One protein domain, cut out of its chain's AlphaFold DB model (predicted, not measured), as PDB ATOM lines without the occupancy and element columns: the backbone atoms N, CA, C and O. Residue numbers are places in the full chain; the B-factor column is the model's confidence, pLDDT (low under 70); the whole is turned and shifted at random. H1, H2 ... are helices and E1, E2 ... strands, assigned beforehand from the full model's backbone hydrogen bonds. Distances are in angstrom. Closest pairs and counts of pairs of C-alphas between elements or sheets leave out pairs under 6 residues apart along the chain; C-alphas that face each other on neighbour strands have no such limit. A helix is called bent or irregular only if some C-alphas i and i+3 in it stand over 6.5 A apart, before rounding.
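This is residues 22 to 139 of the 139 residues of an uncharacterized protein of Flavobacterium sp. (UniProt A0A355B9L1). A strongly twisted sheet of four strands, E1, E4, E6 and E5, makes the core, with the kinked helix H1 slanting over one face and the short last helix H4 packed on H1's first part. From the sheet, E3 runs back out from E4 into a small hairpin, E2 and E3, whose residues 81 to 86 stick out, while H2 and H3 form a corner whose residues 60 to 65 stick out too. The printed part has 118 residues with four named helices and six named strands, in the order H1 E1 H2 H3 E2 E3 E4 E5 E6 H4; the class is mixed, helices and strands. The sheet's order is E1, E4, E6, E5, mixed, and the sheet of E2 and E3 is antiparallel. The whole is compact, with a radius of gyration of the C-alphas of 15.0 A and spans of 48 by 37 by 27 A.

In the large sheet, E1 is residues 45 to 47, E4 is 90 to 95 at 16.3 A, E6 is 120 to 127 and E5 is 111 to 117, each of the last two 20.3 A long. E2 is residues 80 to 82 and E3 is 85 to 87. H1, residues 22 to 39, is 24.3 A long and begins at C-alpha 22 (116.316, 146.624, 89.799). H2 is residues 56 to 59, and H3, residues 64 to 77, is 19.5 A long. H4, residues 130 to 137, is 10.7 A long and ends at C-alpha 137 (106.782, 142.597, 86.532).

E4 is parallel to E1, with N 46 and O 90 at 2.9 A, and parallel to E6, with N 93 and O 124 at 2.9 A. E5 and E6 form an antiparallel hairpin, with N 115 and O 123 at 2.9 A; E6 bends by 57 degrees at residue 123. H1 is on one face of this sheet, two layers, helix over strands, at a height over the sheet of 10.0 A, and runs slantwise to E4 at 51 degrees on the local plane. H1 is irregular, with C-alphas 27 and 30 at 7.0 A. With residues 23 to 28 alone it touches H4 at a steep tilt of 55 degrees, opposite ways; the closest C-alphas are those of Ile 24 and Cys 136, 6.5 A. H3 only grazes the sheet, with residues 72 to 76; its closest C-alpha pair with E6 is Ile 75 and Val 122, 7.0 A. H2 and H3 only just touch, with 3 pairs of C-alphas within 8 A, and touch only at the corner; the C-alphas of Asp 58 and Phe 67 are closest, 6.8 A. E2 and E3 form a hairpin, with N 82 and O 85 at 2.8 A. In H3 and H4 every O i to N i+4 pair is within hydrogen-bond range, in H1 12 of 14, and H2 is too short for one.

The C-alphas of Gly 84 and Lys 138 are the two farthest apart, 49.6 A. The printed part has no cut. The link from E4 to E5 is long, and in it residues 103 to 104 pair with residues 111 to 112 of E5. The mean pLDDT of the printed part is 79.8; residues 49 to 75 and residue 139 are under 70.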
ATOM      1  N   SER A  22     115.179 147.377  90.345       75.75
ATOM      2  CA  SER A  22     116.316 146.624  89.799       75.75
ATOM      3  C   SER A  22     115.907 145.599  88.737       75.75
ATOM      4  O   SER A  22     116.628 145.398  87.763       75.75
ATOM      5  N   LEU A  23     114.735 144.973  88.884       79.12
ATOM      6  CA  LEU A  23     114.214 144.012  87.914       79.12
ATOM      7  C   LEU A  23     113.859 144.700  86.596       79.12
ATOM      8  O   LEU A  23     114.260 144.239  85.530       79.12
ATOM      9  N   ILE A  24     113.119 145.807  86.673       80.31
ATOM     10  CA  ILE A  24     112.724 146.593  85.499       80.31
ATOM     11  C   ILE A  24     113.961 147.184  84.835       80.31
ATOM     12  O   ILE A  24     114.102 147.117  83.614       80.31
ATOM     13  N   GLU A  25     114.878 147.719  85.631       83.38
ATOM     14  CA  GLU A  25     116.118 148.291  85.144       83.38
ATOM     15  C   GLU A  25     116.921 147.253  84.347       83.38
ATOM     16  O   GLU A  25     117.266 147.483  83.188       83.38
ATOM     17  N   GLN A  26     117.150 146.071  84.922       86.69
ATOM     18  CA  GLN A  26     117.984 145.036  84.311       86.69
ATOM     19  C   GLN A  26     117.309 144.305  83.150       86.69
ATOM     20  O   GLN A  26     117.966 144.031  82.143       86.69
ATOM     21  N   LYS A  27     116.022 143.958  83.277       88.19
ATOM     22  CA  LYS A  27     115.312 143.145  82.277       88.19
ATOM     23  C   LYS A  27     114.684 143.971  81.155       88.19
ATOM     24  O   LYS A  27     114.493 143.431  80.069       88.19
ATOM     25  N   LEU A  28     114.355 145.245  81.393       88.75
ATOM     26  CA  LEU A  28     113.619 146.076  80.434       88.75
ATOM     27  C   LEU A  28     114.402 147.317  79.995       88.75
ATOM     28  O   LEU A  28     114.646 147.488  78.799       88.75
ATOM     29  N   ILE A  29     114.801 148.176  80.939       88.75
ATOM     30  CA  ILE A  29     115.364 149.497  80.620       88.75
ATOM     31  C   ILE A  29     116.755 149.358  80.000       88.75
ATOM     32  O   ILE A  29     116.952 149.758  78.853       88.75
ATOM     33  N   LEU A  30     117.721 148.760  80.703       90.44
ATOM     34  CA  LEU A  30     119.107 148.665  80.234       90.44
ATOM     35  C   LEU A  30     119.240 147.969  78.867       90.44
ATOM     36  O   LEU A  30     119.993 148.480  78.034       90.44
ATOM     37  N   PRO A  31     118.531 146.859  78.571       94.44
ATOM     38  CA  PRO A  31     118.557 146.258  77.239       94.44
ATOM     39  C   PRO A  31     118.039 147.195  76.140       94.44
ATOM     40  O   PRO A  31     118.681 147.324  75.092       94.44
ATOM     41  N   LYS A  32     116.916 147.893  76.377       93.12
ATOM     42  CA  LYS A  32     116.359 148.854  75.409       93.12
ATOM     43  C   LYS A  32     117.293 150.045  75.202       93.12
ATOM     44  O   LYS A  32     117.567 150.395  74.057       93.12
ATOM     45  N   ILE A  33     117.855 150.594  76.278       92.81
ATOM     46  CA  ILE A  33     118.823 151.699  76.235       92.81
ATOM     47  C   ILE A  33     120.080 151.319  75.451       92.81
ATOM     48  O   ILE A  33     120.480 152.042  74.538       92.81
ATOM     49  N   LYS A  34     120.675 150.156  75.740       94.81
ATOM     50  CA  LYS A  34     121.853 149.664  75.008       94.81
ATOM     51  C   LYS A  34     121.567 149.526  73.518       94.81
ATOM     52  O   LYS A  34     122.372 149.960  72.697       94.81
ATOM     53  N   THR A  35     120.415 148.958  73.169       95.31
ATOM     54  CA  THR A  35     120.008 148.770  71.769       95.31
ATOM     55  C   THR A  35     119.783 150.116  71.072       95.31
ATOM     56  O   THR A  35     120.271 150.326  69.963       95.31
ATOM     57  N   PHE A  36     119.112 151.056  71.745       96.19
ATOM     58  CA  PHE A  36     118.850 152.406  71.245       96.19
ATOM     59  C   PHE A  36     120.134 153.188  70.936       96.19
ATOM     60  O   PHE A  36     120.274 153.733  69.838       96.19
ATOM     61  N   PHE A  37     121.083 153.225  71.875       95.38
ATOM     62  CA  PHE A  37     122.327 153.973  71.698       95.38
ATOM     63  C   PHE A  37     123.309 153.287  70.747       95.38
ATOM     64  O   PHE A  37     123.963 153.969  69.954       95.38
ATOM     65  N   SER A  38     123.336 151.950  70.722       95.38
ATOM     66  CA  SER A  38     124.128 151.194  69.740       95.38
ATOM     67  C   SER A  38     123.689 151.501  68.307       95.38
ATOM     68  O   SER A  38     124.535 151.745  67.447       95.38
ATOM     69  N   ALA A  39     122.376 151.586  68.055       95.31
ATOM     70  CA  ALA A  39     121.833 151.969  66.751       95.31
ATOM     71  C   ALA A  39     122.263 153.384  66.308       95.31
ATOM     72  O   ALA A  39     122.348 153.658  65.112       95.31
ATOM     73  N   ARG A  40     122.587 154.268  67.262       92.75
ATOM     74  CA  ARG A  40     123.058 155.647  67.030       92.75
ATOM     75  C   ARG A  40     124.575 155.806  67.075       92.75
ATOM     76  O   ARG A  40     125.062 156.917  66.899       92.75
ATOM     77  N   LYS A  41     125.323 154.719  67.296       92.94
ATOM     78  CA  LYS A  41     126.782 154.745  67.504       92.94
ATOM     79  C   LYS A  41     127.200 155.662  68.667       92.94
ATOM     80  O   LYS A  41     128.277 156.251  68.632       92.94
ATOM     81  N   ILE A  42     126.352 155.776  69.690       90.38
ATOM     82  CA  ILE A  42     126.642 156.519  70.920       90.38
ATOM     83  C   ILE A  42     127.141 155.513  71.953       90.38
ATOM     84  O   ILE A  42     126.421 154.593  72.332       90.38
ATOM     85  N   THR A  43     128.391 155.669  72.384       87.56
ATOM     86  CA  THR A  43     129.046 154.740  73.323       87.56
ATOM     87  C   THR A  43     129.199 155.307  74.727       87.56
ATOM     88  O   THR A  43     129.375 154.535  75.662       87.56
ATOM     89  N   ASP A  44     129.157 156.630  74.869       87.31
ATOM     90  CA  ASP A  44     129.271 157.321  76.151       87.31
ATOM     91  C   ASP A  44     127.943 158.000  76.473       87.31
ATOM     92  O   ASP A  44     127.562 158.990  75.841       87.31
ATOM     93  N   TYR A  45     127.204 157.398  77.401       89.19
ATOM     94  CA  TYR A  45     125.927 157.907  77.861       89.19
ATOM     95  C   TYR A  45     125.686 157.549  79.327       89.19
ATOM     96  O   TYR A  45     126.150 156.517  79.818       89.19
ATOM     97  N   LYS A  46     124.915 158.383  80.024       86.50
ATOM     98  CA  LYS A  46     124.561 158.177  81.434       86.50
ATOM     99  C   LYS A  46     123.088 158.491  81.708       86.50
ATOM    100  O   LYS A  46     122.533 159.373  81.051       86.50
ATOM    101  N   PRO A  47     122.447 157.803  82.666       81.81
ATOM    102  CA  PRO A  47     121.120 158.198  83.114       81.81
ATOM    103  C   PRO A  47     121.181 159.577  83.782       81.81
ATOM    104  O   PRO A  47     122.183 159.942  84.406       81.81
ATOM    105  N   LEU A  48     120.100 160.341  83.654       76.81
ATOM    106  CA  LEU A  48     119.872 161.538  84.450       76.81
ATOM    107  C   LEU A  48     119.797 161.132  85.927       76.81
ATOM    108  O   LEU A  48     119.116 160.171  86.276       76.81
ATOM    109  N   ASN A  49     120.522 161.841  86.790       65.00
ATOM    110  CA  ASN A  49     120.557 161.524  88.213       65.00
ATOM    111  C   ASN A  49     119.206 161.865  88.874       65.00
ATOM    112  O   ASN A  49     118.852 163.036  88.978       65.00
ATOM    113  N   GLU A  50     118.488 160.842  89.346       53.22
ATOM    114  CA  GLU A  50     117.121 160.909  89.892       53.22
ATOM    115  C   GLU A  50     116.969 161.786  91.153       53.22
ATOM    116  O   GLU A  50     115.854 162.182  91.488       53.22
ATOM    117  N   THR A  51     118.058 162.160  91.845       46.69
ATOM    118  CA  THR A  51     117.980 163.172  92.922       46.69
ATOM    119  C   THR A  51     117.607 164.565  92.406       46.69
ATOM    120  O   THR A  51     117.171 165.407  93.187       46.69
ATOM    121  N   ALA A  52     117.746 164.803  91.100       47.44
ATOM    122  CA  ALA A  52     117.115 165.911  90.399       47.44
ATOM    123  C   ALA A  52     115.705 165.465  89.980       47.44
ATOM    124  O   ALA A  52     115.478 165.058  88.844       47.44
ATOM    125  N   ALA A  53     114.775 165.421  90.935       43.91
ATOM    126  CA  ALA A  53     113.413 164.964  90.686       43.91
ATOM    127  C   ALA A  53     112.701 165.920  89.715       43.91
ATOM    128  O   ALA A  53     112.236 166.981  90.122       43.91
ATOM    129  N   PHE A  54     112.611 165.531  88.444       52.25
ATOM    130  CA  PHE A  54     111.736 166.162  87.463       52.25
ATOM    131  C   PHE A  54     110.486 165.297  87.326       52.25
ATOM    132  O   PHE A  54     110.566 164.121  86.959       52.25
ATOM    133  N   ALA A  55     109.331 165.848  87.677       48.84
ATOM    134  CA  ALA A  55     108.058 165.193  87.443       48.84
ATOM    135  C   ALA A  55     107.635 165.420  85.984       48.84
ATOM    136  O   ALA A  55     107.867 166.492  85.431       48.84
ATOM    137  N   ASP A  56     106.936 164.462  85.364       46.22
ATOM    138  CA  ASP A  56     106.393 164.630  84.001       46.22
ATOM    139  C   ASP A  56     105.490 165.889  83.882       46.22
ATOM    140  O   ASP A  56     105.322 166.463  82.810       46.22
ATOM    141  N   VAL A  57     104.950 166.388  85.003       47.66
ATOM    142  CA  VAL A  57     104.179 167.642  85.087       47.66
ATOM    143  C   VAL A  57     105.021 168.925  85.054       47.66
ATOM    144  O   VAL A  57     104.455 169.985  84.779       47.66
ATOM    145  N   ASP A  58     106.334 168.855  85.282       49.41
ATOM    146  CA  ASP A  58     107.245 170.003  85.154       49.41
ATOM    147  C   ASP A  58     107.479 170.378  83.680       49.41
ATOM    148  O   ASP A  58     107.874 171.501  83.372       49.41
ATOM    149  N   PHE A  59     107.119 169.486  82.749       52.56
ATOM    150  CA  PHE A  59     107.109 169.747  81.305       52.56
ATOM    151  C   PHE A  59     105.897 170.565  80.835       52.56
ATOM    152  O   PHE A  59     105.719 170.800  79.635       52.56
ATOM    153  N   LYS A  60     105.046 171.044  81.755       53.34
ATOM    154  CA  LYS A  60     103.961 171.961  81.399       53.34
ATOM    155  C   LYS A  60     104.530 173.249  80.808       53.34
ATOM    156  O   LYS A  60     105.350 173.939  81.408       53.34
ATOM    157  N   ARG A  61     104.001 173.602  79.636       51.91
ATOM    158  CA  ARG A  61     104.404 174.740  78.792       51.91
ATOM    159  C   ARG A  61     104.518 176.076  79.539       51.91
ATOM    160  O   ARG A  61     105.289 176.931  79.123       51.91
ATOM    161  N   GLU A  62     103.753 176.239  80.614       55.69
ATOM    162  CA  GLU A  62     103.659 177.466  81.413       55.69
ATOM    163  C   GLU A  62     104.924 177.756  82.239       55.69
ATOM    164  O   GLU A  62     105.241 178.923  82.433       55.69
ATOM    165  N   ASN A  63     105.693 176.727  82.629       53.91
ATOM    166  CA  ASN A  63     106.928 176.865  83.422       53.91
ATOM    167  C   ASN A  63     108.167 176.302  82.704       53.91
ATOM    168  O   ASN A  63     109.216 176.107  83.318       53.91
ATOM    169  N   PHE A  64     108.070 176.049  81.395       58.38
ATOM    170  CA  PHE A  64     109.151 175.426  80.630       58.38
ATOM    171  C   PHE A  64     110.445 176.248  80.664       58.38
ATOM    172  O   PHE A  64     111.517 175.665  80.647       58.38
ATOM    173  N   ALA A  65     110.375 177.583  80.737       59.44
ATOM    174  CA  ALA A  65     111.565 178.437  80.806       59.44
ATOM    175  C   ALA A  65     112.343 178.265  82.124       59.44
ATOM    176  O   ALA A  65     113.565 178.126  82.096       59.44
ATOM    177  N   ASP A  66     111.634 178.211  83.253       60.81
ATOM    178  CA  ASP A  66     112.234 178.017  84.578       60.81
ATOM    179  C   ASP A  66     112.762 176.584  84.734       60.81
ATOM    180  O   ASP A  66     113.873 176.364  85.216       60.81
ATOM    181  N   PHE A  67     112.008 175.601  84.231       61.44
ATOM    182  CA  PHE A  67     112.457 174.215  84.121       61.44
ATOM    183  C   PHE A  67     113.709 174.094  83.246       61.44
ATOM    184  O   PHE A  67     114.686 173.456  83.639       61.44
ATOM    185  N   PHE A  68     113.701 174.720  82.066       63.12
ATOM    186  CA  PHE A  68     114.794 174.624  81.106       63.12
ATOM    187  C   PHE A  68     116.072 175.246  81.659       63.12
ATOM    188  O   PHE A  68     117.136 174.718  81.376       63.12
ATOM    189  N   ALA A  69     115.998 176.299  82.478       63.91
ATOM    190  CA  ALA A  69     117.176 176.866  83.133       63.91
ATOM    191  C   ALA A  69     117.874 175.839  84.042       63.91
ATOM    192  O   ALA A  69     119.063 175.579  83.871       63.91
ATOM    193  N   HIS A  70     117.124 175.181  84.930       63.62
ATOM    194  CA  HIS A  70     117.669 174.139  85.807       63.62
ATOM    195  C   HIS A  70     118.131 172.905  85.029       63.62
ATOM    196  O   HIS A  70     119.200 172.356  85.275       63.62
ATOM    197  N   PHE A  71     117.350 172.481  84.042       65.56
ATOM    198  CA  PHE A  71     117.694 171.366  83.169       65.56
ATOM    199  C   PHE A  71     118.952 171.645  82.323       65.56
ATOM    200  O   PHE A  71     119.778 170.755  82.110       65.56
ATOM    201  N   TYR A  72     119.136 172.890  81.879       67.44
ATOM    202  CA  TYR A  72     120.309 173.334  81.134       67.44
ATOM    203  C   TYR A  72     121.564 173.342  82.011       67.44
ATOM    204  O   TYR A  72     122.613 172.911  81.535       67.44
ATOM    205  N   GLU A  73     121.463 173.733  83.287       68.00
ATOM    206  CA  GLU A  73     122.563 173.589  84.257       68.00
ATOM    207  C   GLU A  73     123.027 172.127  84.347       68.00
ATOM    208  O   GLU A  73     124.215 171.856  84.193       68.00
ATOM    209  N   PHE A  74     122.106 171.159  84.445       68.06
ATOM    210  CA  PHE A  74     122.469 169.732  84.482       68.06
ATOM    211  C   PHE A  74     123.165 169.231  83.211       68.06
ATOM    212  O   PHE A  74     124.071 168.395  83.290       68.06
ATOM    213  N   ILE A  75     122.740 169.707  82.039       68.88
ATOM    214  CA  ILE A  75     123.380 169.351  80.767       68.88
ATOM    215  C   ILE A  75     124.781 169.962  80.684       68.88
ATOM    216  O   ILE A  75     125.728 169.268  80.305       68.88
ATOM    217  N   VAL A  76     124.920 171.246  81.023       70.19
ATOM    218  CA  VAL A  76     126.177 171.991  80.878       70.19
ATOM    219  C   VAL A  76     127.211 171.581  81.919       70.19
ATOM    220  O   VAL A  76     128.382 171.462  81.564       70.19
ATOM    221  N   ASP A  77     126.803 171.266  83.149       70.31
ATOM    222  CA  ASP A  77     127.698 170.760  84.201       70.31
ATOM    223  C   ASP A  77     128.387 169.448  83.802       70.31
ATOM    224  O   ASP A  77     129.475 169.119  84.278       70.31
ATOM    225  N   GLY A  78     127.768 168.684  82.899       70.69
ATOM    226  CA  GLY A  78     128.355 167.476  82.337       70.69
ATOM    227  C   GLY A  78     129.446 167.729  81.297       70.69
ATOM    228  O   GLY A  78     130.163 166.787  80.974       70.69
ATOM    229  N   ILE A  79     129.580 168.942  80.757       78.19
ATOM    230  CA  ILE A  79     130.506 169.263  79.666       78.19
ATOM    231  C   ILE A  79     131.897 169.537  80.236       78.19
ATOM    232  O   ILE A  79     132.086 170.415  81.075       78.19
ATOM    233  N   TYR A  80     132.908 168.830  79.735       80.62
ATOM    234  CA  TYR A  80     134.283 168.993  80.208       80.62
ATOM    235  C   TYR A  80     135.293 168.974  79.066       80.62
ATOM    236  O   TYR A  80     135.025 168.519  77.957       80.62
ATOM    237  N   LYS A  81     136.496 169.496  79.325       82.19
ATOM    238  CA  LYS A  81     137.597 169.478  78.359       82.19
ATOM    239  C   LYS A  81     138.534 168.315  78.658       82.19
ATOM    240  O   LYS A  81     139.106 168.245  79.742       82.19
ATOM    241  N   LYS A  82     138.764 167.453  77.671       82.69
ATOM    242  CA  LYS A  82     139.713 166.338  77.742       82.69
ATOM    243  C   LYS A  82     140.619 166.351  76.520       82.69
ATOM    244  O   LYS A  82     140.155 166.440  75.388       82.69
ATOM    245  N   ASN A  83     141.933 166.298  76.737       84.75
ATOM    246  CA  ASN A  83     142.942 166.272  75.666       84.75
ATOM    247  C   ASN A  83     142.757 167.376  74.604       84.75
ATOM    248  O   ASN A  83     142.896 167.143  73.406       84.75
ATOM    249  N   GLY A  84     142.395 168.587  75.040       81.44
ATOM    250  CA  GLY A  84     142.178 169.723  74.140       81.44
ATOM    251  C   GLY A  84     140.816 169.751  73.437       81.44
ATOM    252  O   GLY A  84     140.499 170.771  72.830       81.44
ATOM    253  N   LYS A  85     139.999 168.698  73.559       80.81
ATOM    254  CA  LYS A  85     138.653 168.600  72.980       80.81
ATOM    255  C   LYS A  85     137.583 168.795  74.049       80.81
ATOM    256  O   LYS A  85     137.790 168.434  75.204       80.81
ATOM    257  N   ILE A  86     136.460 169.389  73.661       79.56
ATOM    258  CA  ILE A  86     135.268 169.472  74.509       79.56
ATOM    259  C   ILE A  86     134.530 168.137  74.368       79.56
ATOM    260  O   ILE A  86     134.185 167.743  73.256       79.56
ATOM    261  N   GLU A  87     134.338 167.441  75.481       81.62
ATOM    262  CA  GLU A  87     133.518 166.239  75.579       81.62
ATOM    263  C   GLU A  87     132.167 166.625  76.180       81.62
ATOM    264  O   GLU A  87     132.090 167.291  77.213       81.62
ATOM    265  N   ILE A  88     131.100 166.230  75.489       80.69
ATOM    266  CA  ILE A  88     129.722 166.481  75.900       80.69
ATOM    267  C   ILE A  88     129.072 165.106  76.075       80.69
ATOM    268  O   ILE A  88     128.726 164.479  75.067       80.69
ATOM    269  N   PRO A  89     128.976 164.590  77.311       80.62
ATOM    270  CA  PRO A  89     128.411 163.274  77.558       80.62
ATOM    271  C   PRO A  89     126.911 163.297  77.279       80.62
ATOM    272  O   PRO A  89     126.196 164.208  77.702       80.62
ATOM    273  N   VAL A  90     126.423 162.265  76.596       88.44
ATOM    274  CA  VAL A  90     124.991 162.122  76.341       88.44
ATOM    275  C   VAL A  90     124.297 161.712  77.636       88.44
ATOM    276  O   VAL A  90     124.660 160.722  78.268       88.44
ATOM    277  N   THR A  91     123.275 162.455  78.038       86.69
ATOM    278  CA  THR A  91     122.434 162.083  79.180       86.69
ATOM    279  C   THR A  91     121.086 161.567  78.681       86.69
ATOM    280  O   THR A  91     120.651 161.914  77.585       86.69
ATOM    281  N   TYR A  92     120.417 160.703  79.438       86.50
ATOM    282  CA  TYR A  92     119.075 160.252  79.077       86.50
ATOM    283  C   TYR A  92     118.161 160.129  80.285       86.50
ATOM    284  O   TYR A  92     118.614 159.807  81.382       86.50
ATOM    285  N   CYS A  93     116.865 160.313  80.068       84.81
ATOM    286  CA  CYS A  93     115.844 159.892  81.014       84.81
ATOM    287  C   CYS A  93     114.867 158.918  80.355       84.81
ATOM    288  O   CYS A  93     114.697 158.877  79.132       84.81
ATOM    289  N   ILE A  94     114.240 158.112  81.203       85.69
ATOM    290  CA  ILE A  94     113.113 157.279  80.813       85.69
ATOM    291  C   ILE A  94     111.839 158.070  81.063       85.69
ATOM    292  O   ILE A  94     111.685 158.660  82.129       85.69
ATOM    293  N   THR A  95     110.925 158.050  80.101       82.06
ATOM    294  CA  THR A  95     109.589 158.625  80.265       82.06
ATOM    295  C   THR A  95     108.525 157.570  79.983       82.06
ATOM    296  O   THR A  95     108.689 156.713  79.110       82.06
ATOM    297  N   LEU A  96     107.441 157.618  80.756       83.38
ATOM    298  CA  LEU A  96     106.233 156.821  80.525       83.38
ATOM    299  C   LEU A  96     105.171 157.619  79.754       83.38
ATOM    300  O   LEU A  96     104.122 157.069  79.415       83.38
ATOM    301  N   ASP A  97     105.433 158.899  79.481       80.94
ATOM    302  CA  ASP A  97     104.580 159.762  78.680       80.94
ATOM    303  C   ASP A  97     105.080 159.776  77.231       80.94
ATOM    304  O   ASP A  97     106.146 160.300  76.903       80.94
ATOM    305  N   GLU A  98     104.294 159.177  76.340       84.75
ATOM    306  CA  GLU A  98     104.609 159.106  74.914       84.75
ATOM    307  C   GLU A  98     104.653 160.498  74.259       84.75
ATOM    308  O   GLU A  98     105.341 160.684  73.251       84.75
ATOM    309  N   THR A  99     103.960 161.492  74.829       83.38
ATOM    310  CA  THR A  99     103.890 162.853  74.279       83.38
ATOM    311  C   THR A  99     105.210 163.615  74.395       83.38
ATOM    312  O   THR A  99     105.461 164.508  73.587       83.38
ATOM    313  N   ASN A 100     106.102 163.186  75.293       77.12
ATOM    314  CA  ASN A 100     107.479 163.677  75.380       77.12
ATOM    315  C   ASN A 100     108.371 163.189  74.223       77.12
ATOM    316  O   ASN A 100     109.529 163.585  74.136       77.12
ATOM    317  N   CYS A 101     107.869 162.298  73.360       88.44
ATOM    318  CA  CYS A 101     108.642 161.624  72.321       88.44
ATOM    319  C   CYS A 101     108.010 161.804  70.933       88.44
ATOM    320  O   CYS A 101     107.137 161.031  70.511       88.44
ATOM    321  N   SER A 102     108.483 162.810  70.191       92.69
ATOM    322  CA  SER A 102     107.990 163.112  68.839       92.69
ATOM    323  C   SER A 102     108.611 162.242  67.737       92.69
ATOM    324  O   SER A 102     108.048 162.130  66.647       92.69
ATOM    325  N   LYS A 103     109.753 161.597  68.009       96.00
ATOM    326  CA  LYS A 103     110.532 160.824  67.034       96.00
ATOM    327  C   LYS A 103     110.409 159.329  67.295       96.00
ATOM    328  O   LYS A 103     110.157 158.885  68.412       96.00
ATOM    329  N   THR A 104     110.640 158.539  66.251       96.94
ATOM    330  CA  THR A 104     110.756 157.077  66.339       96.94
ATOM    331  C   THR A 104     112.072 156.654  65.711       96.94
ATOM    332  O   THR A 104     112.466 157.170  64.670       96.94
ATOM    333  N   CYS A 105     112.804 155.756  66.363       95.31
ATOM    334  CA  CYS A 105     114.015 155.194  65.789       95.31
ATOM    335  C   CYS A 105     113.665 154.111  64.765       95.31
ATOM    336  O   CYS A 105     113.143 153.068  65.145       95.31
ATOM    337  N   ASP A 106     114.051 154.304  63.506       95.44
ATOM    338  CA  ASP A 106     113.748 153.359  62.418       95.44
ATOM    339  C   ASP A 106     114.358 151.960  62.615       95.44
ATOM    340  O   ASP A 106     113.847 150.975  62.094       95.44
ATOM    341  N   ILE A 107     115.452 151.860  63.378       95.31
ATOM    342  CA  ILE A 107     116.160 150.594  63.627       95.31
ATOM    343  C   ILE A 107     115.523 149.817  64.783       95.31
ATOM    344  O   ILE A 107     115.413 148.596  64.723       95.31
ATOM    345  N   THR A 108     115.141 150.504  65.861       94.50
ATOM    346  CA  THR A 108     114.711 149.852  67.109       94.50
ATOM    347  C   THR A 108     113.212 149.959  67.370       94.50
ATOM    348  O   THR A 108     112.713 149.308  68.283       94.50
ATOM    349  N   GLY A 109     112.499 150.810  66.627       94.69
ATOM    350  CA  GLY A 109     111.101 151.168  66.877       94.69
ATOM    351  C   GLY A 109     110.881 151.989  68.153       94.69
ATOM    352  O   GLY A 109     109.744 152.295  68.495       94.69
ATOM    353  N   ILE A 110     111.946 152.345  68.880       94.44
ATOM    354  CA  ILE A 110     111.842 153.072  70.148       94.44
ATOM    355  C   ILE A 110     111.462 154.524  69.869       94.44
ATOM    356  O   ILE A 110     112.129 155.206  69.081       94.44
ATOM    357  N   ARG A 111     110.417 154.994  70.553       95.75
ATOM    358  CA  ARG A 111     110.035 156.404  70.561       95.75
ATOM    359  C   ARG A 111     110.955 157.199  71.472       95.75
ATOM    360  O   ARG A 111     111.311 156.745  72.561       95.75
ATOM    361  N   TYR A 112     111.355 158.367  71.002       94.38
ATOM    362  CA  TYR A 112     112.287 159.224  71.712       94.38
ATOM    363  C   TYR A 112     112.083 160.692  71.332       94.38
ATOM    364  O   TYR A 112     111.418 161.012  70.345       94.38
ATOM    365  N   ASP A 113     112.712 161.580  72.084       92.38
ATOM    366  CA  ASP A 113     113.109 162.890  71.581       92.38
ATOM    367  C   ASP A 113     114.511 163.221  72.077       92.38
ATOM    368  O   ASP A 113     115.086 162.503  72.899       92.38
ATOM    369  N   GLU A 114     115.090 164.284  71.543       90.69
ATOM    370  CA  GLU A 114     116.440 164.695  71.884       90.69
ATOM    371  C   GLU A 114     116.530 166.211  72.017       90.69
ATOM    372  O   GLU A 114     115.890 166.966  71.281       90.69
ATOM    373  N   ILE A 115     117.379 166.650  72.937       85.56
ATOM    374  CA  ILE A 115     117.784 168.044  73.035       85.56
ATOM    375  C   ILE A 115     119.184 168.144  72.453       85.56
ATOM    376  O   ILE A 115     120.083 167.364  72.787       85.56
ATOM    377  N   LEU A 116     119.336 169.095  71.539       86.06
ATOM    378  CA  LEU A 116     120.568 169.344  70.814       86.06
ATOM    379  C   LEU A 116     121.256 170.582  71.389       86.06
ATOM    380  O   LEU A 116     120.623 171.618  71.588       86.06
ATOM    381  N   LEU A 117     122.569 170.495  71.582       81.56
ATOM    382  CA  LEU A 117     123.427 171.667  71.677       81.56
ATOM    383  C   LEU A 117     123.980 171.938  70.278       81.56
ATOM    384  O   LEU A 117     124.828 171.196  69.775       81.56
ATOM    385  N   TYR A 118     123.455 172.976  69.626       82.31
ATOM    386  CA  TYR A 118     123.629 173.197  68.189       82.31
ATOM    387  C   TYR A 118     123.157 171.970  67.386       82.31
ATOM    388  O   TYR A 118     121.959 171.714  67.324       82.31
ATOM    389  N   ASN A 119     124.082 171.177  66.840       84.19
ATOM    390  CA  ASN A 119     123.777 169.984  66.044       84.19
ATOM    391  C   ASN A 119     124.176 168.676  66.750       84.19
ATOM    392  O   ASN A 119     124.133 167.611  66.136       84.19
ATOM    393  N   GLN A 120     124.603 168.743  68.014       85.44
ATOM    394  CA  GLN A 120     125.030 167.576  68.781       85.44
ATOM    395  C   GLN A 120     123.968 167.211  69.825       85.44
ATOM    396  O   GLN A 120     123.662 168.046  70.675       85.44
ATOM    397  N   PRO A 121     123.427 165.981  69.816       89.31
ATOM    398  CA  PRO A 121     122.551 165.511  70.880       89.31
ATOM    399  C   PRO A 121     123.283 165.468  72.216       89.31
ATOM    400  O   PRO A 121     124.359 164.880  72.324       89.31
ATOM    401  N   VAL A 122     122.677 166.079  73.229       87.31
ATOM    402  CA  VAL A 122     123.212 166.131  74.598       87.31
ATOM    403  C   VAL A 122     122.291 165.443  75.595       87.31
ATOM    404  O   VAL A 122     122.743 164.974  76.638       87.31
ATOM    405  N   PHE A 123     121.009 165.322  75.252       86.62
ATOM    406  CA  PHE A 123     120.019 164.677  76.094       86.62
ATOM    407  C   PHE A 123     118.994 163.904  75.270       86.62
ATOM    408  O   PHE A 123     118.610 164.368  74.197       86.62
ATOM    409  N   TYR A 124     118.522 162.773  75.795       89.81
ATOM    410  CA  TYR A 124     117.442 161.981  75.208       89.81
ATOM    411  C   TYR A 124     116.303 161.726  76.197       89.81
ATOM    412  O   TYR A 124     116.529 161.237  77.304       89.81
ATOM    413  N   PHE A 125     115.074 161.956  75.739       88.44
ATOM    414  CA  PHE A 125     113.874 161.350  76.311       88.44
ATOM    415  C   PHE A 125     113.659 160.009  75.627       88.44
ATOM    416  O   PHE A 125     113.620 159.957  74.400       88.44
ATOM    417  N   ILE A 126     113.544 158.924  76.390       90.75
ATOM    418  CA  ILE A 126     113.349 157.584  75.829       90.75
ATOM    419  C   ILE A 126     112.078 156.983  76.415       90.75
ATOM    420  O   ILE A 126     111.976 156.762  77.624       90.75
ATOM    421  N   TYR A 127     111.109 156.717  75.543       90.81
ATOM    422  CA  TYR A 127     109.809 156.202  75.943       90.81
ATOM    423  C   TYR A 127     109.867 154.710  76.275       90.81
ATOM    424  O   TYR A 127     110.412 153.900  75.516       90.81
ATOM    425  N   ILE A 128     109.234 154.344  77.387       88.44
ATOM    426  CA  ILE A 128     108.954 152.960  77.760       88.44
ATOM    427  C   ILE A 128     107.448 152.822  77.980       88.44
ATOM    428  O   ILE A 128     106.869 153.523  78.806       88.44
ATOM    429  N   ASP A 129     106.819 151.887  77.267       89.50
ATOM    430  CA  ASP A 129     105.391 151.616  77.439       89.50
ATOM    431  C   ASP A 129     105.137 151.027  78.834       89.50
ATOM    432  O   ASP A 129     105.767 150.051  79.257       89.50
ATOM    433  N   ILE A 130     104.169 151.590  79.555       86.31
ATOM    434  CA  ILE A 130     103.736 151.084  80.859       86.31
ATOM    435  C   ILE A 130     103.261 149.620  80.787       86.31
ATOM    436  O   ILE A 130     103.407 148.864  81.749       86.31
ATOM    437  N   LYS A 131     102.743 149.176  79.635       89.50
ATOM    438  CA  LYS A 131     102.396 147.771  79.383       89.50
ATOM    439  C   LYS A 131     103.628 146.873  79.404       89.50
ATOM    440  O   LYS A 131     103.546 145.788  79.980       89.50
ATOM    441  N   ASP A 132     104.757 147.323  78.853       89.00
ATOM    442  CA  ASP A 132     106.027 146.590  78.910       89.00
ATOM    443  C   ASP A 132     106.527 146.489  80.357       89.00
ATOM    444  O   ASP A 132     107.009 145.437  80.781       89.00
ATOM    445  N   VAL A 133     106.360 147.559  81.144       84.69
ATOM    446  CA  VAL A 133     106.694 147.562  82.577       84.69
ATOM    447  C   VAL A 133     105.861 146.522  83.327       84.69
ATOM    448  O   VAL A 133     106.411 145.689  84.049       84.69
ATOM    449  N   PHE A 134     104.541 146.507  83.125       85.06
ATOM    450  CA  PHE A 134     103.673 145.512  83.757       85.06
ATOM    451  C   PHE A 134     103.946 144.086  83.270       85.06
ATOM    452  O   PHE A 134     103.871 143.155  84.070       85.06
ATOM    453  N   ALA A 135     104.268 143.891  81.991       87.69
ATOM    454  CA  ALA A 135     104.657 142.587  81.462       87.69
ATOM    455  C   ALA A 135     105.974 142.095  82.082       87.69
ATOM    456  O   ALA A 135     106.076 140.926  82.444       87.69
ATOM    457  N   CYS A 136     106.950 142.988  82.271       85.19
ATOM    458  CA  CYS A 136     108.210 142.687  82.947       85.19
ATOM    459  C   CYS A 136     107.986 142.241  84.401       85.19
ATOM    460  O   CYS A 136     108.582 141.264  84.836       85.19
ATOM    461  N   LEU A 137     107.084 142.907  85.128       80.62
ATOM    462  CA  LEU A 137     106.782 142.597  86.532       80.62
ATOM    463  C   LEU A 137     105.973 141.311  86.745       80.62
ATOM    464  O   LEU A 137     105.969 140.779  87.852       80.62
ATOM    465  N   LYS A 138     105.261 140.828  85.721       80.00
ATOM    466  CA  LYS A 138     104.504 139.566  85.784       80.00
ATOM    467  C   LYS A 138     105.392 138.318  85.664       80.00
ATOM    468  O   LYS A 138     104.890 137.231  85.940       80.00
ATOM    469  N   ASN A 139     106.658 138.475  85.256       58.41
ATOM    470  CA  ASN A 139     107.618 137.403  84.951       58.41
ATOM    471  C   ASN A 139     108.799 137.355  85.931       58.41
ATOM    472  O   ASN A 139     109.272 136.235  86.209       58.41
TER     473      ASN A 139